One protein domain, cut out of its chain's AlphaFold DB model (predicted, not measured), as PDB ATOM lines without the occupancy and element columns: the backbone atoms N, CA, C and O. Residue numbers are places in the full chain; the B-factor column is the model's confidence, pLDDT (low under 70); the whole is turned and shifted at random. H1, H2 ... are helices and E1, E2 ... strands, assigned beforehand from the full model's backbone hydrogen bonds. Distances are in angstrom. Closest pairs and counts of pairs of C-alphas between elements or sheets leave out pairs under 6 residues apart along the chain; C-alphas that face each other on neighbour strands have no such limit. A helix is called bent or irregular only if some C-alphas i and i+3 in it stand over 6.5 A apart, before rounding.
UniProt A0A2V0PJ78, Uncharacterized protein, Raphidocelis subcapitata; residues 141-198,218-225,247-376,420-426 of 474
ATOM      1  N   ASP A 141      46.698  61.435 -38.230       90.88
ATOM      2  CA  ASP A 141      45.527  60.614 -38.547       90.88
ATOM      3  C   ASP A 141      45.810  59.121 -38.330       90.88
ATOM      4  O   ASP A 141      45.010  58.411 -37.706       90.88
ATOM      5  N   ALA A 142      46.987  58.637 -38.750       90.12
ATOM      6  CA  ALA A 142      47.411  57.260 -38.505       90.12
ATOM      7  C   ALA A 142      47.495  56.944 -37.004       90.12
ATOM      8  O   ALA A 142      47.040  55.878 -36.572       90.12
ATOM      9  N   ARG A 143      48.029  57.871 -36.197       93.88
ATOM     10  CA  ARG A 143      48.122  57.724 -34.739       93.88
ATOM     11  C   ARG A 143      46.746  57.721 -34.080       93.88
ATOM     12  O   ARG A 143      46.451  56.809 -33.310       93.88
ATOM     13  N   ALA A 144      45.878  58.675 -34.419       94.62
ATOM     14  CA  ALA A 144      44.517  58.739 -33.886       94.62
ATOM     15  C   ALA A 144      43.734  57.453 -34.196       94.62
ATOM     16  O   ALA A 144      43.044  56.880 -33.343       94.62
ATOM     17  N   ALA A 145      43.888  56.936 -35.411       93.44
ATOM     18  CA  ALA A 145      43.212  55.724 -35.824       93.44
ATOM     19  C   ALA A 145      43.827  54.455 -35.181       93.44
ATOM     20  O   ALA A 145      43.090  53.502 -34.895       93.44
ATOM     21  N   ALA A 146      45.131  54.449 -34.875       95.31
ATOM     22  CA  ALA A 146      45.783  53.411 -34.071       95.31
ATOM     23  C   ALA A 146      45.333  53.435 -32.598       95.31
ATOM     24  O   ALA A 146      45.065  52.380 -32.022       95.31
ATOM     25  N   GLU A 147      45.142  54.611 -31.997       96.50
ATOM     26  CA  GLU A 147      44.586  54.750 -30.644       96.50
ATOM     27  C   GLU A 147      43.138  54.247 -30.565       96.50
ATOM     28  O   GLU A 147      42.773  53.519 -29.636       96.50
ATOM     29  N   ALA A 148      42.319  54.546 -31.576       96.25
ATOM     30  CA  ALA A 148      40.958  54.021 -31.674       96.25
ATOM     31  C   ALA A 148      40.930  52.487 -31.830       96.25
ATOM     32  O   ALA A 148      40.063  51.803 -31.273       96.25
ATOM     33  N   LEU A 149      41.872  51.916 -32.591       96.56
ATOM     34  CA  LEU A 149      42.058  50.467 -32.696       96.56
ATOM     35  C   LEU A 149      42.506  49.861 -31.357       96.56
ATOM     36  O   LEU A 149      41.901  48.896 -30.889       96.56
ATOM     37  N   ARG A 150      43.486  50.471 -30.688       96.81
ATOM     38  CA  ARG A 150      43.949  50.076 -29.354       96.81
ATOM     39  C   ARG A 150      42.814  50.060 -28.338       96.81
ATOM     40  O   ARG A 150      42.649  49.079 -27.619       96.81
ATOM     41  N   ALA A 151      41.984  51.101 -28.300       96.62
ATOM     42  CA  ALA A 151      40.831  51.159 -27.406       96.62
ATOM     43  C   ALA A 151      39.838  50.007 -27.661       96.62
ATOM     44  O   ALA A 151      39.293  49.445 -26.711       96.62
ATOM     45  N   ARG A 152      39.623  49.615 -28.926       96.19
ATOM     46  CA  ARG A 152      38.810  48.437 -29.285       96.19
ATOM     47  C   ARG A 152      39.448  47.138 -28.800       96.19
ATOM     48  O   ARG A 152      38.771  46.372 -28.122       96.19
ATOM     49  N   LEU A 153      40.737  46.929 -29.071       96.06
ATOM     50  CA  LEU A 153      41.487  45.758 -28.605       96.06
ATOM     51  C   LEU A 153      41.385  45.610 -27.085       96.06
ATOM     52  O   LEU A 153      40.976  44.560 -26.598       96.06
ATOM     53  N   LEU A 154      41.659  46.680 -26.335       95.62
ATOM     54  CA  LEU A 154      41.620  46.676 -24.870       95.62
ATOM     55  C   LEU A 154      40.224  46.408 -24.288       95.62
ATOM     56  O   LEU A 154      40.134  45.860 -23.190       95.62
ATOM     57  N   ARG A 155      39.141  46.735 -25.008       95.69
ATOM     58  CA  ARG A 155      37.774  46.347 -24.612       95.69
ATOM     59  C   ARG A 155      37.517  44.851 -24.765       95.69
ATOM     60  O   ARG A 155      36.732  44.300 -24.001       95.69
ATOM     61  N   GLU A 156      38.186  44.199 -25.711       94.31
ATOM     62  CA  GLU A 156      38.042  42.763 -25.950       94.31
ATOM     63  C   GLU A 156      38.916  41.925 -25.011       94.31
ATOM     64  O   GLU A 156      38.466  40.880 -24.550       94.31
ATOM     65  N   VAL A 157      40.120  42.387 -24.641       94.69
ATOM     66  CA  VAL A 157      41.069  41.623 -23.796       94.69
ATOM     67  C   VAL A 157      40.424  40.959 -22.561       94.69
ATOM     68  O   VAL A 157      40.679  39.768 -22.352       94.69
ATOM     69  N   PRO A 158      39.573  41.633 -21.755       94.38
ATOM     70  CA  PRO A 158      38.975  41.025 -20.567       94.38
ATOM     71  C   PRO A 158      38.120  39.800 -20.874       94.38
ATOM     72  O   PRO A 158      38.076  38.876 -20.064       94.38
ATOM     73  N   ALA A 159      37.477  39.753 -22.045       90.12
ATOM     74  CA  ALA A 159      36.715  38.582 -22.436       90.12
ATOM     75  C   ALA A 159      37.637  37.366 -22.586       90.12
ATOM     76  O   ALA A 159      37.194  36.265 -22.277       90.12
ATOM     77  N   HIS A 160      38.888  37.548 -23.033       91.12
ATOM     78  CA  HIS A 160      39.833  36.477 -23.379       91.12
ATOM     79  C   HIS A 160      40.697  36.000 -22.213       91.12
ATOM     80  O   HIS A 160      40.886  34.796 -22.068       91.12
ATOM     81  N   VAL A 161      41.205  36.916 -21.387       90.94
ATOM     82  CA  VAL A 161      42.144  36.592 -20.290       90.94
ATOM     83  C   VAL A 161      41.657  37.024 -18.909       90.94
ATOM     84  O   VAL A 161      42.376  36.870 -17.924       90.94
ATOM     85  N   GLY A 162      40.449  37.583 -18.810       90.94
ATOM     86  CA  GLY A 162      39.968  38.203 -17.579       90.94
ATOM     87  C   GLY A 162      40.716  39.496 -17.242       90.94
ATOM     88  O   GLY A 162      41.357  40.121 -18.088       90.94
ATOM     89  N   VAL A 163      40.625  39.920 -15.981       88.81
ATOM     90  CA  VAL A 163      41.306  41.115 -15.461       88.81
ATOM     91  C   VAL A 163      42.429  40.668 -14.525       88.81
ATOM     92  O   VAL A 163      42.186  39.903 -13.596       88.81
ATOM     93  N   GLY A 164      43.664  41.140 -14.738       91.44
ATOM     94  CA  GLY A 164      44.802  40.743 -13.902       91.44
ATOM     95  C   GLY A 164      46.180  41.016 -14.505       91.44
ATOM     96  O   GLY A 164      46.372  41.951 -15.286       91.44
ATOM     97  N   ALA A 165      47.168  40.204 -14.119       90.25
ATOM     98  CA  ALA A 165      48.528  40.291 -14.655       90.25
ATOM     99  C   ALA A 165      48.566  39.995 -16.161       90.25
ATOM    100  O   ALA A 165      49.212  40.734 -16.903       90.25
ATOM    101  N   ASP A 166      47.813  38.992 -16.619       89.50
ATOM    102  CA  ASP A 166      47.751  38.627 -18.037       89.50
ATOM    103  C   ASP A 166      47.078  39.701 -18.884       89.50
ATOM    104  O   ASP A 166      47.606  40.040 -19.937       89.50
ATOM    105  N   TYR A 167      46.021  40.348 -18.375       93.12
ATOM    106  CA  TYR A 167      45.453  41.545 -19.004       93.12
ATOM    107  C   TYR A 167      46.524  42.610 -19.249       93.12
ATOM    108  O   TYR A 167      46.635  43.122 -20.354       93.12
ATOM    109  N   ARG A 168      47.350  42.933 -18.241       94.00
ATOM    110  CA  ARG A 168      48.401  43.955 -18.386       94.00
ATOM    111  C   ARG A 168      49.479  43.535 -19.381       94.00
ATOM    112  O   ARG A 168      49.954  44.383 -20.126       94.00
ATOM    113  N   ARG A 169      49.850  42.251 -19.407       93.50
ATOM    114  CA  ARG A 169      50.816  41.714 -20.377       93.50
ATOM    115  C   ARG A 169      50.281  41.782 -21.808       93.50
ATOM    116  O   ARG A 169      51.002  42.220 -22.692       93.50
ATOM    117  N   VAL A 170      49.017  41.413 -22.021       93.62
ATOM    118  CA  VAL A 170      48.342  41.535 -23.323       93.62
ATOM    119  C   VAL A 170      48.201  43.008 -23.722       93.62
ATOM    120  O   VAL A 170      48.561  43.387 -24.828       93.62
ATOM    121  N   ALA A 171      47.738  43.862 -22.808       93.69
ATOM    122  CA  ALA A 171      47.508  45.282 -23.062       93.69
ATOM    123  C   ALA A 171      48.784  46.051 -23.434       93.69
ATOM    124  O   ALA A 171      48.709  46.987 -24.222       93.69
ATOM    125  N   ARG A 172      49.941  45.663 -22.879       93.69
ATOM    126  CA  ARG A 172      51.243  46.250 -23.231       93.69
ATOM    127  C   ARG A 172      51.675  45.943 -24.662       93.69
ATOM    128  O   ARG A 172      52.413  46.738 -25.216       93.69
ATOM    129  N   ARG A 173      51.216  44.833 -25.249       91.94
ATOM    130  CA  ARG A 173      51.512  44.506 -26.652       91.94
ATOM    131  C   ARG A 173      50.732  45.362 -27.636       91.94
ATOM    132  O   ARG A 173      51.221  45.678 -28.705       91.94
ATOM    133  N   PHE A 174      49.531  45.785 -27.260       94.69
ATOM    134  CA  PHE A 174      48.753  46.723 -28.061       94.69
ATOM    135  C   PHE A 174      49.230  48.154 -27.817       94.69
ATOM    136  O   PHE A 174      48.489  48.989 -27.291       94.69
ATOM    137  N   ASP A 175      50.489  48.416 -28.148       94.56
ATOM    138  CA  ASP A 175      51.054  49.755 -28.152       94.56
ATOM    139  C   ASP A 175      50.531  50.554 -29.358       94.56
ATOM    140  O   ASP A 175      50.356  50.014 -30.452       94.56
ATOM    141  N   ALA A 176      50.201  51.831 -29.151       93.81
ATOM    142  CA  ALA A 176      49.594  52.648 -30.200       93.81
ATOM    143  C   ALA A 176      50.584  52.960 -31.331       93.81
ATOM    144  O   ALA A 176      50.187  52.948 -32.497       93.81
ATOM    145  N   ASP A 177      51.856  53.180 -31.003       94.31
ATOM    146  CA  ASP A 177      52.892  53.504 -31.978       94.31
ATOM    147  C   ASP A 177      53.260  52.247 -32.785       94.31
ATOM    148  O   ASP A 177      53.371  52.314 -34.013       94.31
ATOM    149  N   ALA A 178      53.313  51.077 -32.133       92.88
ATOM    150  CA  ALA A 178      53.490  49.789 -32.813       92.88
ATOM    151  C   ALA A 178      52.329  49.470 -33.777       92.88
ATOM    152  O   ALA A 178      52.561  49.081 -34.925       92.88
ATOM    153  N   LEU A 179      51.078  49.705 -33.357       95.44
ATOM    154  CA  LEU A 179      49.894  49.543 -34.213       95.44
ATOM    155  C   LEU A 179      49.882  50.540 -35.382       95.44
ATOM    156  O   LEU A 179      49.514  50.169 -36.500       95.44
ATOM    157  N   ALA A 180      50.295  51.792 -35.155       94.69
ATOM    158  CA  ALA A 180      50.416  52.794 -36.211       94.69
ATOM    159  C   ALA A 180      51.489  52.396 -37.237       94.69
ATOM    160  O   ALA A 180      51.248  52.466 -38.444       94.69
ATOM    161  N   ALA A 181      52.648  51.916 -36.775       93.12
ATOM    162  CA  ALA A 181      53.716  51.419 -37.637       93.12
ATOM    163  C   ALA A 181      53.274  50.195 -38.457       93.12
ATOM    164  O   ALA A 181      53.468  50.175 -39.673       93.12
ATOM    165  N   ALA A 182      52.619  49.217 -37.821       92.56
ATOM    166  CA  ALA A 182      52.062  48.040 -38.489       92.56
ATOM    167  C   ALA A 182      51.055  48.421 -39.583       92.56
ATOM    168  O   ALA A 182      51.131  47.926 -40.710       92.56
ATOM    169  N   ARG A 183      50.167  49.379 -39.298       93.50
ATOM    170  CA  ARG A 183      49.211  49.889 -40.288       93.50
ATOM    171  C   ARG A 183      49.890  50.590 -41.454       93.50
ATOM    172  O   ARG A 183      49.528  50.311 -42.592       93.50
ATOM    173  N   ARG A 184      50.891  51.443 -41.209       93.44
ATOM    174  CA  ARG A 184      51.655  52.091 -42.292       93.44
ATOM    175  C   ARG A 184      52.330  51.061 -43.194       93.44
ATOM    176  O   ARG A 184      52.202  51.156 -44.409       93.44
ATOM    177  N   ARG A 185      52.977  50.037 -42.619       92.50
ATOM    178  CA  ARG A 185      53.569  48.932 -43.396       92.50
ATOM    179  C   ARG A 185      52.522  48.186 -44.216       92.50
ATOM    180  O   ARG A 185      52.772  47.840 -45.367       92.50
ATOM    181  N   LEU A 186      51.356  47.908 -43.634       91.56
ATOM    182  CA  LEU A 186      50.269  47.221 -44.327       91.56
ATOM    183  C   LEU A 186      49.722  48.049 -45.497       91.56
ATOM    184  O   LEU A 186      49.601  47.524 -46.600       91.56
ATOM    185  N   LEU A 187      49.423  49.329 -45.272       91.12
ATOM    186  CA  LEU A 187      48.911  50.227 -46.307       91.12
ATOM    187  C   LEU A 187      49.951  50.479 -47.402       91.12
ATOM    188  O   LEU A 187      49.594  50.473 -48.575       91.12
ATOM    189  N   GLY A 188      51.232  50.607 -47.044       91.81
ATOM    190  CA  GLY A 188      52.331  50.694 -48.007       91.81
ATOM    191  C   GLY A 188      52.427  49.450 -48.895       91.81
ATOM    192  O   GLY A 188      52.472  49.575 -50.115       91.81
ATOM    193  N   ARG A 189      52.355  48.243 -48.307       90.25
ATOM    194  CA  ARG A 189      52.302  46.974 -49.064       90.25
ATOM    195  C   ARG A 189      51.074  46.895 -49.973       90.25
ATOM    196  O   ARG A 189      51.176  46.452 -51.114       90.25
ATOM    197  N   ALA A 190      49.918  47.335 -49.476       87.06
ATOM    198  CA  ALA A 190      48.690  47.368 -50.257       87.06
ATOM    199  C   ALA A 190      48.792  48.345 -51.441       87.06
ATOM    200  O   ALA A 190      48.359  48.007 -52.538       87.06
ATOM    201  N   ALA A 191      49.383  49.526 -51.243       89.56
ATOM    202  CA  ALA A 191      49.594  50.520 -52.292       89.56
ATOM    203  C   ALA A 191      50.583  50.033 -53.361       89.56
ATOM    204  O   ALA A 191      50.241  50.058 -54.541       89.56
ATOM    205  N   ALA A 192      51.741  49.502 -52.955       88.94
ATOM    206  CA  ALA A 192      52.752  48.973 -53.874       88.94
ATOM    207  C   ALA A 192      52.179  47.882 -54.792       88.94
ATOM    208  O   ALA A 192      52.403  47.889 -55.999       88.94
ATOM    209  N   ARG A 193      51.345  46.990 -54.249       85.88
ATOM    210  CA  ARG A 193      50.693  45.951 -55.049       85.88
ATOM    211  C   ARG A 193      49.668  46.498 -56.044       85.88
ATOM    212  O   ARG A 193      49.563  45.997 -57.157       85.88
ATOM    213  N   ARG A 194      48.922  47.542 -55.666       85.25
ATOM    214  CA  ARG A 194      48.009  48.232 -56.596       85.25
ATOM    215  C   ARG A 194      48.772  48.868 -57.757       85.25
ATOM    216  O   ARG A 194      48.235  48.960 -58.856       85.25
ATOM    217  N   GLU A 195      49.988  49.344 -57.513       88.69
ATOM    218  CA  GLU A 195      50.862  49.883 -58.555       88.69
ATOM    219  C   GLU A 195      51.430  48.777 -59.447       88.69
ATOM    220  O   GLU A 195      51.399  48.929 -60.664       88.69
ATOM    221  N   GLU A 196      51.844  47.644 -58.876       87.31
ATOM    222  CA  GLU A 196      52.290  46.462 -59.629       87.31
ATOM    223  C   GLU A 196      51.181  45.911 -60.542       87.31
ATOM    224  O   GLU A 196      51.415  45.681 -61.726       87.31
ATOM    225  N   GLU A 197      49.945  45.799 -60.044       85.31
ATOM    226  CA  GLU A 197      48.784  45.366 -60.838       85.31
ATOM    227  C   GLU A 197      48.439  46.357 -61.965       85.31
ATOM    228  O   GLU A 197      47.994  45.949 -63.039       85.31
ATOM    229  N   ARG A 198      48.672  47.662 -61.760       86.56
ATOM    230  CA  ARG A 198      48.489  48.687 -62.804       86.56
ATOM    231  C   ARG A 198      49.626  48.697 -63.825       86.56
ATOM    232  O   ARG A 198      49.366  48.890 -65.008       86.56
ATOM    233  N   LEU A 218      43.326  42.678 -53.888       49.97
ATOM    234  CA  LEU A 218      44.331  42.372 -52.880       49.97
ATOM    235  C   LEU A 218      44.141  40.932 -52.397       49.97
ATOM    236  O   LEU A 218      43.556  40.682 -51.347       49.97
ATOM    237  N   GLN A 219      44.673  39.970 -53.152       52.56
ATOM    238  CA  GLN A 219      44.898  38.622 -52.652       52.56
ATOM    239  C   GLN A 219      46.097  38.683 -51.714       52.56
ATOM    240  O   GLN A 219      47.199  38.306 -52.105       52.56
ATOM    241  N   LEU A 220      45.939  39.227 -50.504       55.28
ATOM    242  CA  LEU A 220      46.958  39.178 -49.450       55.28
ATOM    243  C   LEU A 220      47.236  37.694 -49.144       55.28
ATOM    244  O   LEU A 220      46.642  37.102 -48.251       55.28
ATOM    245  N   HIS A 221      48.069  37.074 -49.983       48.91
ATOM    246  CA  HIS A 221      48.257  35.631 -50.063       48.91
ATOM    247  C   HIS A 221      49.157  35.134 -48.946       48.91
ATOM    248  O   HIS A 221      49.064  33.976 -48.563       48.91
ATOM    249  N   GLN A 222      49.959  36.030 -48.385       53.06
ATOM    250  CA  GLN A 222      50.779  35.792 -47.220       53.06
ATOM    251  C   GLN A 222      51.066  37.158 -46.597       53.06
ATOM    252  O   GLN A 222      52.028  37.836 -46.949       53.06
ATOM    253  N   LEU A 223      50.291  37.546 -45.583       54.59
ATOM    254  CA  LEU A 223      50.965  38.101 -44.410       54.59
ATOM    255  C   LEU A 223      51.721  36.919 -43.802       54.59
ATOM    256  O   LEU A 223      51.253  36.290 -42.857       54.59
ATOM    257  N   ALA A 224      52.843  36.549 -44.426       50.25
ATOM    258  CA  ALA A 224      53.846  35.764 -43.750       50.25
ATOM    259  C   ALA A 224      54.316  36.688 -42.636       50.25
ATOM    260  O   ALA A 224      55.101  37.612 -42.840       50.25
ATOM    261  N   ILE A 225      53.734  36.488 -41.463       52.09
ATOM    262  CA  ILE A 225      54.285  36.958 -40.207       52.09
ATOM    263  C   ILE A 225      55.535  36.095 -40.002       52.09
ATOM    264  O   ILE A 225      55.549  35.148 -39.223       52.09
ATOM    265  N   SER A 247      55.827  41.315 -33.847       68.56
ATOM    266  CA  SER A 247      55.333  41.902 -35.112       68.56
ATOM    267  C   SER A 247      54.016  41.341 -35.679       68.56
ATOM    268  O   SER A 247      53.238  42.051 -36.319       68.56
ATOM    269  N   GLY A 248      53.721  40.062 -35.447       87.25
ATOM    270  CA  GLY A 248      52.539  39.417 -36.009       87.25
ATOM    271  C   GLY A 248      51.202  39.873 -35.465       87.25
ATOM    272  O   GLY A 248      50.213  39.951 -36.197       87.25
ATOM    273  N   VAL A 249      51.148  40.129 -34.162       93.19
ATOM    274  CA  VAL A 249      49.882  40.453 -33.507       93.19
ATOM    275  C   VAL A 249      49.435  41.854 -33.908       93.19
ATOM    276  O   VAL A 249      48.247  42.064 -34.169       93.19
ATOM    277  N   GLU A 250      50.374  42.798 -34.000       94.00
ATOM    278  CA  GLU A 250      50.095  44.167 -34.419       94.00
ATOM    279  C   GLU A 250      49.728  44.228 -35.901       94.00
ATOM    280  O   GLU A 250      48.794  44.947 -36.242       94.00
ATOM    281  N   ASP A 251      50.366  43.434 -36.768       93.06
ATOM    282  CA  ASP A 251      50.024  43.358 -38.195       93.06
ATOM    283  C   ASP A 251      48.584  42.837 -38.418       93.06
ATOM    284  O   ASP A 251      47.822  43.430 -39.188       93.06
ATOM    285  N   ILE A 252      48.154  41.788 -37.699       95.12
ATOM    286  CA  ILE A 252      46.764  41.279 -37.765       95.12
ATOM    287  C   ILE A 252      45.774  42.318 -37.232       95.12
ATOM    288  O   ILE A 252      44.707  42.532 -37.816       95.12
ATOM    289  N   ALA A 253      46.108  42.972 -36.118       96.44
ATOM    290  CA  ALA A 253      45.264  44.009 -35.541       96.44
ATOM    291  C   ALA A 253      45.146  45.229 -36.469       96.44
ATOM    292  O   ALA A 253      44.048  45.757 -36.656       96.44
ATOM    293  N   ALA A 254      46.253  45.656 -37.078       95.56
ATOM    294  CA  ALA A 254      46.292  46.740 -38.048       95.56
ATOM    295  C   ALA A 254      45.456  46.411 -39.290       95.56
ATOM    296  O   ALA A 254      44.701  47.270 -39.747       95.56
ATOM    297  N   LEU A 255      45.506  45.164 -39.775       95.44
ATOM    298  CA  LEU A 255      44.628  44.688 -40.846       95.44
ATOM    299  C   LEU A 255      43.154  44.784 -40.453       95.44
ATOM    300  O   LEU A 255      42.360  45.327 -41.216       95.44
ATOM    301  N   ALA A 256      42.783  44.331 -39.252       96.81
ATOM    302  CA  ALA A 256      41.414  44.477 -38.762       96.81
ATOM    303  C   ALA A 256      40.974  45.955 -38.732       96.81
ATOM    304  O   ALA A 256      39.875  46.284 -39.174       96.81
ATOM    305  N   GLY A 257      41.848  46.854 -38.265       96.38
ATOM    306  CA  GLY A 257      41.591  48.294 -38.242       96.38
ATOM    307  C   GLY A 257      41.397  48.907 -39.632       96.38
ATOM    308  O   GLY A 257      40.447  49.665 -39.822       96.38
ATOM    309  N   ALA A 258      42.252  48.552 -40.594       95.44
ATOM    310  CA  ALA A 258      42.187  49.047 -41.970       95.44
ATOM    311  C   ALA A 258      40.939  48.537 -42.716       95.44
ATOM    312  O   ALA A 258      40.267  49.309 -43.402       95.44
ATOM    313  N   LEU A 259      40.568  47.266 -42.517       95.25
ATOM    314  CA  LEU A 259      39.326  46.689 -43.050       95.25
ATOM    315  C   LEU A 259      38.082  47.348 -42.445       95.25
ATOM    316  O   LEU A 259      37.103  47.588 -43.146       95.25
ATOM    317  N   GLU A 260      38.092  47.655 -41.143       95.44
ATOM    318  CA  GLU A 260      36.969  48.342 -40.495       95.44
ATOM    319  C   GLU A 260      36.806  49.793 -40.945       95.44
ATOM    320  O   GLU A 260      35.679  50.295 -40.905       95.44
ATOM    321  N   ALA A 261      37.913  50.446 -41.311       94.81
ATOM    322  CA  ALA A 261      37.952  51.808 -41.829       94.81
ATOM    323  C   ALA A 261      37.607  51.898 -43.327       94.81
ATOM    324  O   ALA A 261      37.394  53.000 -43.821       94.81
ATOM    325  N   GLY A 262      37.528  50.766 -44.040       94.38
ATOM    326  CA  GLY A 262      37.279  50.739 -45.486       94.38
ATOM    327  C   GLY A 262      38.477  51.194 -46.325       94.38
ATOM    328  O   GLY A 262      38.314  51.564 -47.480       94.38
ATOM    329  N   GLU A 263      39.687  51.187 -45.760       93.50
ATOM    330  CA  GLU A 263      40.919  51.569 -46.476       93.50
ATOM    331  C   GLU A 263      41.406  50.453 -47.404       93.50
ATOM    332  O   GLU A 263      42.060  50.680 -48.430       93.50
ATOM    333  N   ILE A 264      41.083  49.221 -47.014       92.50
ATOM    334  CA  ILE A 264      41.392  48.005 -47.743       92.50
ATOM    335  C   ILE A 264      40.074  47.280 -47.999       92.50
ATOM    336  O   ILE A 264      39.303  47.018 -47.073       92.50
ATOM    337  N   GLU A 265      39.854  46.942 -49.263       91.00
ATOM    338  CA  GLU A 265      38.825  46.010 -49.704       91.00
ATOM    339  C   GLU A 265      39.507  44.687 -50.045       91.00
ATOM    340  O   GLU A 265      40.585  44.677 -50.648       91.00
ATOM    341  N   VAL A 266      38.922  43.572 -49.606       91.00
ATOM    342  CA  VAL A 266      39.508  42.240 -49.796       91.00
ATOM    343  C   VAL A 266      38.459  41.275 -50.323       91.00
ATOM    344  O   VAL A 266      37.413  41.088 -49.704       91.00
ATOM    345  N   GLU A 267      38.779  40.618 -51.436       92.19
ATOM    346  CA  GLU A 267      37.998  39.498 -51.968       92.19
ATOM    347  C   GLU A 267      38.483  38.152 -51.421       92.19
ATOM    348  O   GLU A 267      37.687  37.264 -51.121       92.19
ATOM    349  N   GLU A 268      39.797  37.990 -51.271       93.38
ATOM    350  CA  GLU A 268      40.421  36.766 -50.778       93.38
ATOM    351  C   GLU A 268      41.432  37.107 -49.687       93.38
ATOM    352  O   GLU A 268      42.441  37.767 -49.933       93.38
ATOM    353  N   LEU A 269      41.163  36.650 -48.468       94.25
ATOM    354  CA  LEU A 269      42.043  36.858 -47.329       94.25
ATOM    355  C   LEU A 269      42.734  35.549 -46.957       94.25
ATOM    356  O   LEU A 269      42.052  34.598 -46.583       94.25
ATOM    357  N   ALA A 270      44.066  35.515 -46.978       93.44
ATOM    358  CA  ALA A 270      44.847  34.420 -46.414       93.44
ATOM    359  C   ALA A 270      45.734  34.929 -45.268       93.44
ATOM    360  O   ALA A 270      46.592  35.789 -45.456       93.44
ATOM    361  N   VAL A 271      45.526  34.394 -44.063       93.12
ATOM    362  CA  VAL A 271      46.318  34.742 -42.876       93.12
ATOM    363  C   VAL A 271      46.996  33.494 -42.341       93.12
ATOM    364  O   VAL A 271      46.322  32.533 -41.967       93.12
ATOM    365  N   THR A 272      48.324  33.543 -42.259       91.88
ATOM    366  CA  THR A 272      49.121  32.529 -41.572       91.88
ATOM    367  C   THR A 272      49.441  33.020 -40.167       91.88
ATOM    368  O   THR A 272      50.029  34.085 -39.997       91.88
ATOM    369  N   VAL A 273      49.034  32.265 -39.150       91.75
ATOM    370  CA  VAL A 273      49.173  32.634 -37.740       91.75
ATOM    371  C   VAL A 273      50.234  31.771 -37.063       91.75
ATOM    372  O   VAL A 273      50.209  30.550 -37.213       91.75
ATOM    373  N   PRO A 274      51.163  32.350 -36.288       90.56
ATOM    374  CA  PRO A 274      52.122  31.557 -35.526       90.56
ATOM    375  C   PRO A 274      51.415  30.629 -34.521       90.56
ATOM    376  O   PRO A 274      50.426  31.009 -33.888       90.56
ATOM    377  N   CYS A 275      51.914  29.395 -34.361       89.19
ATOM    378  CA  CYS A 275      51.374  28.441 -33.389       89.19
ATOM    379  C   CYS A 275      51.889  28.767 -31.981       89.19
ATOM    380  O   CYS A 275      52.910  28.247 -31.540       89.19
ATOM    381  N   ILE A 276      51.194  29.654 -31.268       88.94
ATOM    382  CA  ILE A 276      51.574  30.042 -29.904       88.94
ATOM    383  C   ILE A 276      50.591  29.439 -28.920       88.94
ATOM    384  O   ILE A 276      49.408  29.776 -28.905       88.94
ATOM    385  N   THR A 277      51.100  28.561 -28.072       84.81
ATOM    386  CA  THR A 277      50.297  27.658 -27.248       84.81
ATOM    387  C   THR A 277      49.771  28.248 -25.951       84.81
ATOM    388  O   THR A 277      48.752  27.784 -25.440       84.81
ATOM    389  N   ALA A 278      50.441  29.255 -25.390       85.75
ATOM    390  CA  ALA A 278      50.091  29.760 -24.071       85.75
ATOM    391  C   ALA A 278      50.473  31.227 -23.841       85.75
ATOM    392  O   ALA A 278      51.237  31.856 -24.577       85.75
ATOM    393  N   GLY A 279      49.929  31.763 -22.749       89.38
ATOM    394  CA  GLY A 279      50.312  33.052 -22.192       89.38
ATOM    395  C   GLY A 279      49.721  34.262 -22.911       89.38
ATOM    396  O   GLY A 279      48.783  34.183 -23.706       89.38
ATOM    397  N   ALA A 280      50.288  35.427 -22.599       91.25
ATOM    398  CA  ALA A 280      49.788  36.708 -23.084       91.25
ATOM    399  C   ALA A 280      49.888  36.864 -24.610       91.25
ATOM    400  O   ALA A 280      49.171  37.675 -25.182       91.25
ATOM    401  N   HIS A 281      50.776  36.128 -25.282       91.19
ATOM    402  CA  HIS A 281      50.935  36.255 -26.731       91.19
ATOM    403  C   HIS A 281      49.819  35.519 -27.475       91.19
ATOM    404  O   HIS A 281      49.125  36.136 -28.278       91.19
ATOM    405  N   ALA A 282      49.550  34.262 -27.101       91.94
ATOM    406  CA  ALA A 282      48.414  33.494 -27.612       91.94
ATOM    407  C   ALA A 282      47.088  34.242 -27.404       91.94
ATOM    408  O   ALA A 282      46.259  34.342 -28.309       91.94
ATOM    409  N   ALA A 283      46.908  34.841 -26.224       93.81
ATOM    410  CA  ALA A 283      45.745  35.663 -25.927       93.81
ATOM    411  C   ALA A 283      45.641  36.918 -26.806       93.81
ATOM    412  O   ALA A 283      44.563  37.196 -27.331       93.81
ATOM    413  N   ALA A 284      46.736  37.667 -26.979       95.38
ATOM    414  CA  ALA A 284      46.759  38.864 -27.817       95.38
ATOM    415  C   ALA A 284      46.451  38.527 -29.286       95.38
ATOM    416  O   ALA A 284      45.607  39.177 -29.900       95.38
ATOM    417  N   LEU A 285      47.047  37.450 -29.807       95.31
ATOM    418  CA  LEU A 285      46.762  36.922 -31.139       95.31
ATOM    419  C   LEU A 285      45.285  36.534 -31.287       95.31
ATOM    420  O   LEU A 285      44.638  36.910 -32.260       95.31
ATOM    421  N   THR A 286      44.721  35.844 -30.293       96.12
ATOM    422  CA  THR A 286      43.296  35.470 -30.289       96.12
ATOM    423  C   THR A 286      42.400  36.706 -30.340       96.12
ATOM    424  O   THR A 286      41.443  36.737 -31.108       96.12
ATOM    425  N   VAL A 287      42.713  37.741 -29.552       96.88
ATOM    426  CA  VAL A 287      41.984  39.019 -29.560       96.88
ATOM    427  C   VAL A 287      42.065  39.673 -30.944       96.88
ATOM    428  O   VAL A 287      41.027  40.022 -31.511       96.88
ATOM    429  N   ALA A 288      43.264  39.772 -31.524       96.88
ATOM    430  CA  ALA A 288      43.470  40.346 -32.853       96.88
ATOM    431  C   ALA A 288      42.694  39.578 -33.939       96.88
ATOM    432  O   ALA A 288      41.988  40.196 -34.733       96.88
ATOM    433  N   LEU A 289      42.721  38.241 -33.919       96.94
ATOM    434  CA  LEU A 289      41.959  37.395 -34.846       96.94
ATOM    435  C   LEU A 289      40.444  37.534 -34.667       96.94
ATOM    436  O   LEU A 289      39.710  37.559 -35.652       96.94
ATOM    437  N   THR A 290      39.949  37.660 -33.431       97.50
ATOM    438  CA  THR A 290      38.516  37.910 -33.213       97.50
ATOM    439  C   THR A 290      38.076  39.285 -33.700       97.50
ATOM    440  O   THR A 290      36.977  39.399 -34.243       97.50
ATOM    441  N   LEU A 291      38.917  40.319 -33.565       97.19
ATOM    442  CA  LEU A 291      38.645  41.618 -34.179       97.19
ATOM    443  C   LEU A 291      38.688  41.535 -35.701       97.19
ATOM    444  O   LEU A 291      37.763  42.026 -36.338       97.19
ATOM    445  N   LEU A 292      39.681  40.855 -36.275       97.25
ATOM    446  CA  LEU A 292      39.759  40.628 -37.716       97.25
ATOM    447  C   LEU A 292      38.484  39.951 -38.232       97.25
ATOM    448  O   LEU A 292      37.843  40.464 -39.141       97.25
ATOM    449  N   ALA A 293      38.036  38.867 -37.597       96.94
ATOM    450  CA  ALA A 293      36.799  38.186 -37.976       96.94
ATOM    451  C   ALA A 293      35.555  39.096 -37.896       96.94
ATOM    452  O   ALA A 293      34.627  38.950 -38.691       96.94
ATOM    453  N   ARG A 294      35.510  40.059 -36.965       96.62
ATOM    454  CA  ARG A 294      34.430  41.061 -36.919       96.62
ATOM    455  C   ARG A 294      34.572  42.114 -38.015       96.62
ATOM    456  O   ARG A 294      33.556  42.458 -38.615       96.62
ATOM    457  N   ALA A 295      35.789  42.563 -38.304       96.50
ATOM    458  CA  ALA A 295      36.095  43.504 -39.379       96.50
ATOM    459  C   ALA A 295      35.646  42.973 -40.745       96.50
ATOM    460  O   ALA A 295      35.048  43.712 -41.527       96.50
ATOM    461  N   LEU A 296      35.833  41.669 -40.988       96.44
ATOM    462  CA  LEU A 296      35.416  41.014 -42.230       96.44
ATOM    463  C   LEU A 296      33.920  41.171 -42.517       96.44
ATOM    464  O   LEU A 296      33.541  41.241 -43.675       96.44
ATOM    465  N   ARG A 297      33.060  41.335 -41.501       96.00
ATOM    466  CA  ARG A 297      31.610  41.568 -41.690       96.00
ATOM    467  C   ARG A 297      31.290  42.820 -42.503       96.00
ATOM    468  O   ARG A 297      30.172  42.952 -42.985       96.00
ATOM    469  N   ARG A 298      32.239  43.754 -42.604       95.12
ATOM    470  CA  ARG A 298      32.109  44.992 -43.380       95.12
ATOM    471  C   ARG A 298      32.641  44.867 -44.805       95.12
ATOM    472  O   ARG A 298      32.673  45.867 -45.506       95.12
ATOM    473  N   GLN A 299      33.060  43.673 -45.217       94.94
ATOM    474  CA  GLN A 299      33.682  43.413 -46.510       94.94
ATOM    475  C   GLN A 299      32.691  42.664 -47.413       94.94
ATOM    476  O   GLN A 299      32.745  41.436 -47.492       94.94
ATOM    477  N   PRO A 300      31.752  43.363 -48.084       90.88
ATOM    478  CA  PRO A 300      30.727  42.714 -48.905       90.88
ATOM    479  C   PRO A 300      31.322  41.956 -50.099       90.88
ATOM    480  O   PRO A 300      30.710  41.003 -50.570       90.88
ATOM    481  N   GLY A 301      32.514  42.340 -50.562       89.94
ATOM    482  CA  GLY A 301      33.235  41.662 -51.642       89.94
ATOM    483  C   GLY A 301      33.997  40.401 -51.221       89.94
ATOM    484  O   GLY A 301      34.582  39.751 -52.077       89.94
ATOM    485  N   LEU A 302      34.011  40.032 -49.935       93.94
ATOM    486  CA  LEU A 302      34.823  38.917 -49.448       93.94
ATOM    487  C   LEU A 302      34.257  37.561 -49.897       93.94
ATOM    488  O   LEU A 302      33.202  37.125 -49.442       93.94
ATOM    489  N   LEU A 303      35.004  36.866 -50.750       93.38
ATOM    490  CA  LEU A 303      34.664  35.562 -51.316       93.38
ATOM    491  C   LEU A 303      35.358  34.413 -50.585       93.38
ATOM    492  O   LEU A 303      34.752  33.357 -50.398       93.38
ATOM    493  N   ARG A 304      36.617  34.585 -50.170       95.31
ATOM    494  CA  ARG A 304      37.398  33.516 -49.534       95.31
ATOM    495  C   ARG A 304      38.129  33.998 -48.294       95.31
ATOM    496  O   ARG A 304      38.759  35.052 -48.301       95.31
ATOM    497  N   VAL A 305      38.101  33.182 -47.247       96.50
ATOM    498  CA  VAL A 305      38.900  33.382 -46.034       96.50
ATOM    499  C   VAL A 305      39.683  32.114 -45.749       96.50
ATOM    500  O   VAL A 305      39.088  31.069 -45.513       96.50
ATOM    501  N   ARG A 306      41.009  32.205 -45.727       95.75
ATOM    502  CA  ARG A 306      41.916  31.141 -45.306       95.75
ATOM    503  C   ARG A 306      42.636  31.562 -44.032       95.75
ATOM    504  O   ARG A 306      43.309  32.589 -44.012       95.75
ATOM    505  N   LEU A 307      42.517  30.755 -42.985       95.75
ATOM    506  CA  LEU A 307      43.322  30.871 -41.773       95.75
ATOM    507  C   LEU A 307      44.180  29.621 -41.645       95.75
ATOM    508  O   LEU A 307      43.640  28.522 -41.523       95.75
ATOM    509  N   ALA A 308      45.495  29.794 -41.671       94.12
ATOM    510  CA  ALA A 308      46.455  28.707 -41.557       94.12
ATOM    511  C   ALA A 308      47.334  28.889 -40.325       94.12
ATOM    512  O   ALA A 308      47.809  29.988 -40.061       94.12
ATOM    513  N   VAL A 309      47.575  27.832 -39.561       92.44
ATOM    514  CA  VAL A 309      48.598  27.828 -38.511       92.44
ATOM    515  C   VAL A 309      49.958  27.605 -39.166       92.44
ATOM    516  O   VAL A 309      50.106  26.690 -39.968       92.44
ATOM    517  N   SER A 310      50.949  28.429 -38.818       90.75
ATOM    518  CA  SER A 310      52.315  28.294 -39.323       90.75
ATOM    519  C   SER A 310      52.871  26.902 -38.983       90.75
ATOM    520  O   SER A 310      52.866  26.532 -37.797       90.75
ATOM    521  N   PRO A 311      53.362  26.145 -39.982       88.19
ATOM    522  CA  PRO A 311      53.941  24.825 -39.762       88.19
ATOM    523  C   PRO A 311      55.182  24.912 -38.865       88.19
ATOM    524  O   PRO A 311      55.308  24.133 -37.927       88.19
ATOM    525  N   GLU A 312      56.035  25.920 -39.052       87.25
ATOM    526  CA  GLU A 312      57.244  26.139 -38.245       87.25
ATOM    527  C   GLU A 312      56.922  26.317 -36.759       87.25
ATOM    528  O   GLU A 312      57.516  25.663 -35.897       87.25
ATOM    529  N   GLY A 313      55.922  27.152 -36.454       86.69
ATOM    530  CA  GLY A 313      55.477  27.356 -35.078       86.69
ATOM    531  C   GLY A 313      54.937  26.065 -34.465       86.69
ATOM    532  O   GLY A 313      55.155  25.794 -33.287       86.69
ATOM    533  N   PHE A 314      54.243  25.243 -35.255       88.31
ATOM    534  CA  PHE A 314      53.744  23.957 -34.781       88.31
ATOM    535  C   PHE A 314      54.874  22.940 -34.556       88.31
ATOM    536  O   PHE A 314      54.870  22.259 -33.530       88.31
ATOM    537  N   ALA A 315      55.870  22.875 -35.446       88.62
ATOM    538  CA  ALA A 315      57.064  22.050 -35.252       88.62
ATOM    539  C   ALA A 315      57.801  22.412 -33.959       88.62
ATOM    540  O   ALA A 315      58.233  21.519 -33.235       88.62
ATOM    541  N   GLU A 316      57.933  23.701 -33.646       87.44
ATOM    542  CA  GLU A 316      58.558  24.154 -32.400       87.44
ATOM    543  C   GLU A 316      57.771  23.684 -31.166       87.44
ATOM    544  O   GLU A 316      58.336  23.134 -30.222       87.44
ATOM    545  N   VAL A 317      56.443  23.787 -31.202       88.19
ATOM    546  CA  VAL A 317      55.579  23.279 -30.125       88.19
ATOM    547  C   VAL A 317      55.709  21.762 -29.950       88.19
ATOM    548  O   VAL A 317      55.710  21.269 -28.817       88.19
ATOM    549  N   LEU A 318      55.823  21.009 -31.048       89.38
ATOM    550  CA  LEU A 318      56.051  19.564 -30.998       89.38
ATOM    551  C   LEU A 318      57.433  19.224 -30.428       89.38
ATOM    552  O   LEU A 318      57.528  18.320 -29.597       89.38
ATOM    553  N   ARG A 319      58.479  19.975 -30.798       89.00
ATOM    554  CA  ARG A 319      59.830  19.846 -30.222       89.00
ATOM    555  C   ARG A 319      59.836  20.079 -28.709       89.00
ATOM    556  O   ARG A 319      60.556  19.397 -27.989       89.00
ATOM    557  N   GLN A 320      58.958  20.948 -28.211       88.31
ATOM    558  CA  GLN A 320      58.736  21.196 -26.779       88.31
ATOM    559  C   GLN A 320      57.821  20.150 -26.098       88.31
ATOM    560  O   GLN A 320      57.313  20.366 -24.992       88.31
ATOM    561  N   GLY A 321      57.569  19.009 -26.749       89.12
ATOM    562  CA  GLY A 321      56.774  17.904 -26.210       89.12
ATOM    563  C   GLY A 321      55.259  18.111 -26.284       89.12
ATOM    564  O   GLY A 321      54.515  17.393 -25.619       89.12
ATOM    565  N   GLY A 322      54.771  19.099 -27.044       86.81
ATOM    566  CA  GLY A 322      53.339  19.302 -27.310       86.81
ATOM    567  C   GLY A 322      52.494  19.732 -26.103       86.81
ATOM    568  O   GLY A 322      51.280  19.887 -26.228       86.81
ATOM    569  N   THR A 323      53.110  19.967 -24.942       85.38
ATOM    570  CA  THR A 323      52.421  20.279 -23.674       85.38
ATOM    571  C   THR A 323      51.529  21.519 -23.760       85.38
ATOM    572  O   THR A 323      50.480  21.591 -23.119       85.38
ATOM    573  N   GLY A 324      51.900  22.479 -24.606       83.88
ATOM    574  CA  GLY A 324      51.134  23.695 -24.829       83.88
ATOM    575  C   GLY A 324      49.864  23.522 -25.677       83.88
ATOM    576  O   GLY A 324      48.982  24.381 -25.629       83.88
ATOM    577  N   LEU A 325      49.716  22.430 -26.436       88.50
ATOM    578  CA  LEU A 325      48.580  22.261 -27.354       88.50
ATOM    579  C   LEU A 325      47.232  22.225 -26.623       88.50
ATOM    580  O   LEU A 325      46.234  22.689 -27.166       88.50
ATOM    581  N   ALA A 326      47.204  21.767 -25.367       88.81
ATOM    582  CA  ALA A 326      45.989  21.724 -24.552       88.81
ATOM    583  C   ALA A 326      45.378  23.115 -24.272       88.81
ATOM    584  O   ALA A 326      44.184  23.215 -23.987       88.81
ATOM    585  N   GLY A 327      46.169  24.193 -24.363       87.25
ATOM    586  CA  GLY A 327      45.708  25.571 -24.160       87.25
ATOM    587  C   GLY A 327      45.070  26.222 -25.393       87.25
ATOM    588  O   GLY A 327      44.379  27.234 -25.262       87.25
ATOM    589  N   LEU A 328      45.263  25.646 -26.583       88.88
ATOM    590  CA  LEU A 328      44.801  26.217 -27.853       88.88
ATOM    591  C   LEU A 328      43.287  26.095 -28.112       88.88
ATOM    592  O   LEU A 328      42.704  27.087 -28.562       88.88
ATOM    593  N   PRO A 329      42.609  24.962 -27.824       93.31
ATOM    594  CA  PRO A 329      41.189  24.792 -28.126       93.31
ATOM    595  C   PRO A 329      40.264  25.907 -27.606       93.31
ATOM    596  O   PRO A 329      39.453  26.401 -28.392       93.31
ATOM    597  N   PRO A 330      40.354  26.379 -26.341       92.88
ATOM    598  CA  PRO A 330      39.468  27.445 -25.860       92.88
ATOM    599  C   PRO A 330      39.732  28.803 -26.525       92.88
ATOM    600  O   PRO A 330      38.823  29.631 -26.620       92.88
ATOM    601  N   LEU A 331      40.959  29.051 -26.991       90.62
ATOM    602  CA  LEU A 331      41.301  30.262 -27.733       90.62
ATOM    603  C   LEU A 331      40.723  30.200 -29.151       90.62
ATOM    604  O   LEU A 331      40.012  31.117 -29.569       90.62
ATOM    605  N   TRP A 332      40.923  29.080 -29.844       94.56
ATOM    606  CA  TRP A 332      40.370  28.850 -31.179       94.56
ATOM    607  C   TRP A 332      38.844  28.790 -31.194       94.56
ATOM    608  O   TRP A 332      38.242  29.303 -32.133       94.56
ATOM    609  N   ALA A 333      38.197  28.285 -30.138       96.06
ATOM    610  CA  ALA A 333      36.739  28.332 -29.994       96.06
ATOM    611  C   ALA A 333      36.182  29.752 -30.211       96.06
ATOM    612  O   ALA A 333      35.196  29.937 -30.920       96.06
ATOM    613  N   ARG A 334      36.859  30.768 -29.662       95.69
ATOM    614  CA  ARG A 334      36.453  32.177 -29.775       95.69
ATOM    615  C   ARG A 334      36.650  32.724 -31.182       95.69
ATOM    616  O   ARG A 334      35.805  33.472 -31.665       95.69
ATOM    617  N   VAL A 335      37.752  32.351 -31.835       96.88
ATOM    618  CA  VAL A 335      38.017  32.720 -33.234       96.88
ATOM    619  C   VAL A 335      36.947  32.110 -34.140       96.88
ATOM    620  O   VAL A 335      36.342  32.828 -34.933       96.88
ATOM    621  N   LEU A 336      36.632  30.825 -33.957       97.50
ATOM    622  CA  LEU A 336      35.577  30.124 -34.696       97.50
ATOM    623  C   LEU A 336      34.196  30.753 -34.464       97.50
ATOM    624  O   LEU A 336      33.449  30.954 -35.419       97.50
ATOM    625  N   ASP A 337      33.865  31.140 -33.231       97.00
ATOM    626  CA  ASP A 337      32.608  31.836 -32.933       97.00
ATOM    627  C   ASP A 337      32.543  33.239 -33.564       97.00
ATOM    628  O   ASP A 337      31.472  33.678 -34.003       97.00
ATOM    629  N   ALA A 338      33.671  33.949 -33.653       96.50
ATOM    630  CA  ALA A 338      33.741  35.238 -34.333       96.50
ATOM    631  C   ALA A 338      33.566  35.084 -35.855       96.50
ATOM    632  O   ALA A 338      32.761  35.822 -36.442       96.50
ATOM    633  N   LEU A 339      34.235  34.089 -36.458       97.50
ATOM    634  CA  LEU A 339      34.093  33.700 -37.868       97.50
ATOM    635  C   LEU A 339      32.680  33.237 -38.194       97.50
ATOM    636  O   LEU A 339      32.158  33.581 -39.247       97.50
ATOM    637  N   ARG A 340      32.011  32.533 -37.278       97.19
ATOM    638  CA  ARG A 340      30.602  32.143 -37.428       97.19
ATOM    639  C   ARG A 340      29.721  33.365 -37.650       97.19
ATOM    640  O   ARG A 340      28.869  33.367 -38.537       97.19
ATOM    641  N   GLY A 341      29.934  34.417 -36.862       95.69
ATOM    642  CA  GLY A 341      29.217  35.673 -37.055       95.69
ATOM    643  C   GLY A 341      29.649  36.437 -38.311       95.69
ATOM    644  O   GLY A 341      28.845  37.196 -38.834       95.69
ATOM    645  N   ALA A 342      30.876  36.233 -38.808       95.25
ATOM    646  CA  ALA A 342      31.316  36.752 -40.106       95.25
ATOM    647  C   ALA A 342      30.593  36.058 -41.264       95.25
ATOM    648  O   ALA A 342      29.927  36.719 -42.050       95.25
ATOM    649  N   ALA A 343      30.624  34.725 -41.293       95.00
ATOM    650  CA  ALA A 343      29.936  33.907 -42.285       95.00
ATOM    651  C   ALA A 343      28.425  34.169 -42.308       95.00
ATOM    652  O   ALA A 343      27.832  34.259 -43.371       95.00
ATOM    653  N   SER A 344      27.804  34.367 -41.140       93.69
ATOM    654  CA  SER A 344      26.368  34.684 -41.063       93.69
ATOM    655  C   SER A 344      26.019  36.073 -41.616       93.69
ATOM    656  O   SER A 344      24.868  36.309 -41.965       93.69
ATOM    657  N   ALA A 345      26.976  37.006 -41.637       92.75
ATOM    658  CA  ALA A 345      26.768  38.382 -42.087       92.75
ATOM    659  C   ALA A 345      27.164  38.605 -43.556       92.75
ATOM    660  O   ALA A 345      26.745  39.598 -44.144       92.75
ATOM    661  N   LEU A 346      27.970  37.709 -44.129       93.31
ATOM    662  CA  LEU A 346      28.544  37.831 -45.468       93.31
ATOM    663  C   LEU A 346      27.971  36.751 -46.385       93.31
ATOM    664  O   LEU A 346      28.533  35.658 -46.473       93.31
ATOM    665  N   PRO A 347      26.870  37.031 -47.094       89.31
ATOM    666  CA  PRO A 347      26.272  36.043 -47.982       89.31
ATOM    667  C   PRO A 347      27.078  35.851 -49.279       89.31
ATOM    668  O   PRO A 347      26.884  34.862 -49.979       89.31
ATOM    669  N   SER A 348      28.019  36.753 -49.579       90.00
ATOM    670  CA  SER A 348      28.976  36.638 -50.684       90.00
ATOM    671  C   SER A 348      30.090  35.619 -50.433       90.00
ATOM    672  O   SER A 348      30.683  35.135 -51.402       90.00
ATOM    673  N   LEU A 349      30.345  35.258 -49.169       93.69
ATOM    674  CA  LEU A 349      31.399  34.329 -48.777       93.69
ATOM    675  C   LEU A 349      31.164  32.958 -49.424       93.69
ATOM    676  O   LEU A 349      30.069  32.408 -49.356       93.69
ATOM    677  N   ARG A 350      32.194  32.405 -50.065       93.50
ATOM    678  CA  ARG A 350      32.156  31.129 -50.801       93.50
ATOM    679  C   ARG A 350      32.962  30.043 -50.128       93.50
ATOM    680  O   ARG A 350      32.584  28.881 -50.196       93.50
ATOM    681  N   GLU A 351      34.063  30.410 -49.490       96.06
ATOM    682  CA  GLU A 351      34.989  29.441 -48.922       96.06
ATOM    683  C   GLU A 351      35.576  29.960 -47.613       96.06
ATOM    684  O   GLU A 351      36.098  31.074 -47.540       96.06
ATOM    685  N   VAL A 352      35.511  29.125 -46.582       97.31
ATOM    686  CA  VAL A 352      36.267  29.289 -45.344       97.31
ATOM    687  C   VAL A 352      37.223  28.113 -45.251       97.31
ATOM    688  O   VAL A 352      36.801  26.983 -45.018       97.31
ATOM    689  N   SER A 353      38.511  28.365 -45.448       97.31
ATOM    690  CA  SER A 353      39.562  27.368 -45.312       97.31
ATOM    691  C   SER A 353      40.242  27.510 -43.953       97.31
ATOM    692  O   SER A 353      40.749  28.578 -43.608       97.31
ATOM    693  N   LEU A 354      40.240  26.437 -43.169       97.12
ATOM    694  CA  LEU A 354      40.945  26.358 -41.895       97.12
ATOM    695  C   LEU A 354      42.029  25.297 -42.009       97.12
ATOM    696  O   LEU A 354      41.735  24.123 -42.231       97.12
ATOM    697  N   GLU A 355      43.272  25.718 -41.845       95.44
ATOM    698  CA  GLU A 355      44.430  24.841 -41.845       95.44
ATOM    699  C   GLU A 355      45.055  24.856 -40.457       95.44
ATOM    700  O   GLU A 355      45.641  25.848 -40.025       95.44
ATOM    701  N   ALA A 356      44.852  23.774 -39.712       93.25
ATOM    702  CA  ALA A 356      45.277  23.689 -38.326       93.25
ATOM    703  C   ALA A 356      45.734  22.265 -37.978       93.25
ATOM    704  O   ALA A 356      45.210  21.296 -38.533       93.25
ATOM    705  N   PRO A 357      46.677  22.123 -37.031       91.38
ATOM    706  CA  PRO A 357      47.077  20.821 -36.527       91.38
ATOM    707  C   PRO A 357      45.921  20.053 -35.865       91.38
ATOM    708  O   PRO A 357      44.974  20.666 -35.349       91.38
ATOM    709  N   PRO A 358      46.000  18.711 -35.817       88.75
ATOM    710  CA  PRO A 358      44.993  17.897 -35.149       88.75
ATOM    711  C   PRO A 358      44.870  18.280 -33.667       88.75
ATOM    712  O   PRO A 358      45.859  18.521 -32.980       88.75
ATOM    713  N   GLY A 359      43.632  18.352 -33.174       88.69
ATOM    714  CA  GLY A 359      43.328  18.698 -31.780       88.69
ATOM    715  C   GLY A 359      43.281  20.199 -31.464       88.69
ATOM    716  O   GLY A 359      42.816  20.557 -30.387       88.69
ATOM    717  N   VAL A 360      43.687  21.082 -32.386       92.12
ATOM    718  CA  VAL A 360      43.622  22.544 -32.183       92.12
ATOM    719  C   VAL A 360      42.202  23.084 -32.359       92.12
ATOM    720  O   VAL A 360      41.770  23.949 -31.598       92.12
ATOM    721  N   LEU A 361      41.465  22.575 -33.352       95.38
ATOM    722  CA  LEU A 361      40.104  23.019 -33.651       95.38
ATOM    723  C   LEU A 361      39.089  22.254 -32.787       95.38
ATOM    724  O   LEU A 361      38.913  21.049 -32.982       95.38
ATOM    725  N   PRO A 362      38.394  22.919 -31.847       95.69
ATOM    726  CA  PRO A 362      37.384  22.259 -31.030       95.69
ATOM    727  C   PRO A 362      36.158  21.875 -31.888       95.69
ATOM    728  O   PRO A 362      35.673  22.708 -32.661       95.69
ATOM    729  N   PRO A 363      35.609  20.652 -31.741       96.00
ATOM    730  CA  PRO A 363      34.570  20.135 -32.632       96.00
ATOM    731  C   PRO A 363      33.245  20.898 -32.520       96.00
ATOM    732  O   PRO A 363      32.622  21.182 -33.536       96.00
ATOM    733  N   GLU A 364      32.820  21.288 -31.313       96.75
ATOM    734  CA  GLU A 364      31.529  21.969 -31.127       96.75
ATOM    735  C   GLU A 364      31.484  23.354 -31.819       96.75
ATOM    736  O   GLU A 364      30.592  23.565 -32.647       96.75
ATOM    737  N   PRO A 365      32.424  24.299 -31.582       96.88
ATOM    738  CA  PRO A 365      32.457  25.561 -32.328       96.88
ATOM    739  C   PRO A 365      32.602  25.367 -33.840       96.88
ATOM    740  O   PRO A 365      32.014  26.127 -34.610       96.88
ATOM    741  N   LEU A 366      33.329  24.330 -34.268       97.19
ATOM    742  CA  LEU A 366      33.495  23.998 -35.679       97.19
ATOM    743  C   LEU A 366      32.171  23.574 -36.329       97.19
ATOM    744  O   LEU A 366      31.812  24.098 -37.382       97.19
ATOM    745  N   SER A 367      31.391  22.709 -35.674       97.19
ATOM    746  CA  SER A 367      30.050  22.335 -36.139       97.19
ATOM    747  C   SER A 367      29.104  23.539 -36.186       97.19
ATOM    748  O   SER A 367      28.316  23.674 -37.124       97.19
ATOM    749  N   ARG A 368      29.195  24.464 -35.215       97.25
ATOM    750  CA  ARG A 368      28.408  25.713 -35.233       97.25
ATOM    751  C   ARG A 368      28.806  26.634 -36.385       97.25
ATOM    752  O   ARG A 368      27.929  27.266 -36.976       97.25
ATOM    753  N   LEU A 369      30.098  26.723 -36.703       97.38
ATOM    754  CA  LEU A 369      30.600  27.459 -37.864       97.38
ATOM    755  C   LEU A 369      30.085  26.833 -39.165       97.38
ATOM    756  O   LEU A 369      29.506  27.543 -39.981       97.38
ATOM    757  N   GLN A 370      30.206  25.513 -39.319       96.75
ATOM    758  CA  GLN A 370      29.704  24.780 -40.485       96.75
ATOM    759  C   GLN A 370      28.197  25.000 -40.695       96.75
ATOM    760  O   GLN A 370      27.759  25.289 -41.806       96.75
ATOM    761  N   ALA A 371      27.403  24.932 -39.624       95.38
ATOM    762  CA  ALA A 371      25.966  25.181 -39.691       95.38
ATOM    763  C   ALA A 371      25.626  26.632 -40.080       95.38
ATOM    764  O   ALA A 371      24.639  26.861 -40.776       95.38
ATOM    765  N   ALA A 372      26.416  27.614 -39.636       94.88
ATOM    766  CA  ALA A 372      26.221  29.012 -40.020       94.88
ATOM    767  C   ALA A 372      26.575  29.259 -41.490       94.88
ATOM    768  O   ALA A 372      25.801  29.895 -42.197       94.88
ATOM    769  N   ILE A 373      27.695  28.699 -41.953       94.19
ATOM    770  CA  ILE A 373      28.135  28.734 -43.354       94.19
ATOM    771  C   ILE A 373      27.053  28.137 -44.269       94.19
ATOM    772  O   ILE A 373      26.684  28.753 -45.266       94.19
ATOM    773  N   ALA A 374      26.479  26.990 -43.893       91.81
ATOM    774  CA  ALA A 374      25.428  26.334 -44.672       91.81
ATOM    775  C   ALA A 374      24.119  27.144 -44.760       91.81
ATOM    776  O   ALA A 374      23.391  27.003 -45.734       91.81
ATOM    777  N   ARG A 375      23.814  27.982 -43.757       91.25
ATOM    778  CA  ARG A 375      22.556  28.752 -43.664       91.25
ATOM    779  C   ARG A 375      22.675  30.210 -44.112       91.25
ATOM    780  O   ARG A 375      21.656  30.896 -44.202       91.25
ATOM    781  N   ALA A 376      23.889  30.711 -44.336       88.19
ATOM    782  CA  ALA A 376      24.127  32.123 -44.632       88.19
ATOM    783  C   ALA A 376      23.421  32.571 -45.923       88.19
ATOM    784  O   ALA A 376      22.750  33.607 -45.939       88.19
ATOM    785  N   GLN A 420      31.585  26.791 -48.610       95.88
ATOM    786  CA  GLN A 420      32.279  25.562 -48.246       95.88
ATOM    787  C   GLN A 420      33.210  25.813 -47.062       95.88
ATOM    788  O   GLN A 420      33.957  26.789 -47.040       95.88
ATOM    789  N   LEU A 421      33.175  24.916 -46.076       96.94
ATOM    790  CA  LEU A 421      34.172  24.858 -45.010       96.94
ATOM    791  C   LEU A 421      35.220  23.811 -45.396       96.94
ATOM    792  O   LEU A 421      34.931  22.616 -45.380       96.94
ATOM    793  N   VAL A 422      36.426  24.258 -45.742       97.44
ATOM    794  CA  VAL A 422      37.536  23.389 -46.148       97.44
ATOM    795  C   VAL A 422      38.496  23.239 -44.976       97.44
ATOM    796  O   VAL A 422      39.170  24.190 -44.590       97.44
ATOM    797  N   LEU A 423      38.578  22.037 -44.415       96.44
ATOM    798  CA  LEU A 423      39.534  21.720 -43.357       96.44
ATOM    799  C   LEU A 423      40.768  21.089 -43.988       96.44
ATOM    800  O   LEU A 423      40.665  20.055 -44.646       96.44
ATOM    801  N   ARG A 424      41.926  21.721 -43.808       95.06
ATOM    802  CA  ARG A 424      43.213  21.201 -44.270       95.06
ATOM    803  C   ARG A 424      44.054  20.813 -43.065       95.06
ATOM    804  O   ARG A 424      44.104  21.532 -42.069       95.06
ATOM    805  N   LEU A 425      44.698  19.660 -43.156       89.12
ATOM    806  CA  LEU A 425      45.746  19.289 -42.217       89.12
ATOM    807  C   LEU A 425      47.021  19.987 -42.682       89.12
ATOM    808  O   LEU A 425      47.360  19.890 -43.860       89.12
ATOM    809  N   ALA A 426      47.690  20.697 -41.774       81.81
ATOM    810  CA  ALA A 426      49.029  21.203 -42.050       81.81
ATOM    811  C   ALA A 426      49.925  20.000 -42.377       81.81
ATOM    812  O   ALA A 426      49.938  19.036 -41.608       81.81
TER     813      ALA A 426
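Overview. This is residues 141 to 198, 218 to 225, 247 to 376 and 420 to 426 of the 474 residues of an uncharacterized protein of Raphidocelis subcapitata (UniProt A0A2V0PJ78). Four helices, H4, H5, H7 and H8, stand side by side in a curved row over one face of a five-stranded parallel sheet, whose other face is bare of named helices. At the row's H4 and H5 end, H1 crosses both, H2 folds back beside H1, and H3 crosses H4. The printed part has 203 residues with eight named helices and five named strands, in the order H1 H2 H3 E1 H4 E2 H5 E3 H6 H7 E4 H8 E5; the sheet runs E1 E2 E3 E4 E5 and the class is mixed. The whole is compact, with a radius of gyration of the C-alphas of 16.2 A, and spans 46 by 40 by 29 A.

Along the chain. Find C-alpha 141 at (45.527, 60.614, -38.547); from there H1 runs to residue 161, 30.4 A. Next come H2, residues 165 to 173, H3, 176 to 198, 32.9 A, E1, 220 to 223, and H4, 247 to 261, 21.1 A. Read on through E2, 268 to 273, H5, 279 to 298, 30.4 A, E3, 304 to 309, H6, 311 to 319, and H7, 323 to 345, 36.4 A. Then follow E4, 351 to 355, H8, 363 to 376, and E5, 420 to 424, ending at (43.213, 21.201, -44.270). H1 and H7 are only just irregular: C-alphas 155 and 158 are 6.8 A apart, 327 and 330 6.7 A.

Arrangement. H1 and H2 form a helical hairpin; their closest C-alphas, Val 161 and Tyr 167, are 6.1 A apart. H1 touches H5 at a steep tilt of 63 degrees, closest at C-alphas Val 157 and Val 287, 6.4 A. H3 touches H4, closest at C-alphas Arg 183 and Ala 254, 4.8 A. H5 touches H7 at a shallow tilt of 12 degrees, the same way, closest at C-alphas Arg 297 and Ala 342, 5.1 A. H6 and H7 only just touch, with 3 pairs within 8 A, and only at the corner. H5 and H8 on one face make two layers, helices and sheet. E2, H5, E3 and E3, H6 H7, E4 are strand-helix-strand units, parallel neighbour strands joined through helices, with right-handed crossovers. Look for N 270 and O 220 at 3.3 A between E1 and E2, N 273 and O 308 at 2.7 A between E2 and E3, N 309 and O 355 at 2.8 A between E3 and E4, and N 352 and O 420 at 2.8 A between E4 and E5. Every O i to N i+4 pair is within hydrogen-bond range in H3, H4, H6 and H8; H1 has 14 of 17, H2 4 of 5, H5 14 of 16, H7 13 of 19.

Size, cuts and confidence. C-alphas Gly 164 and Arg 198, the two farthest apart, are 49.7 A apart. Three cuts leave C-alpha gaps of 12.5 A from 198 to 218, 7.2 A from 225 to 247 and 11.1 A from 376 to 420. Of the links printed whole, none is long. The model's pLDDT is under 70 at residues 218 to 225 and 247.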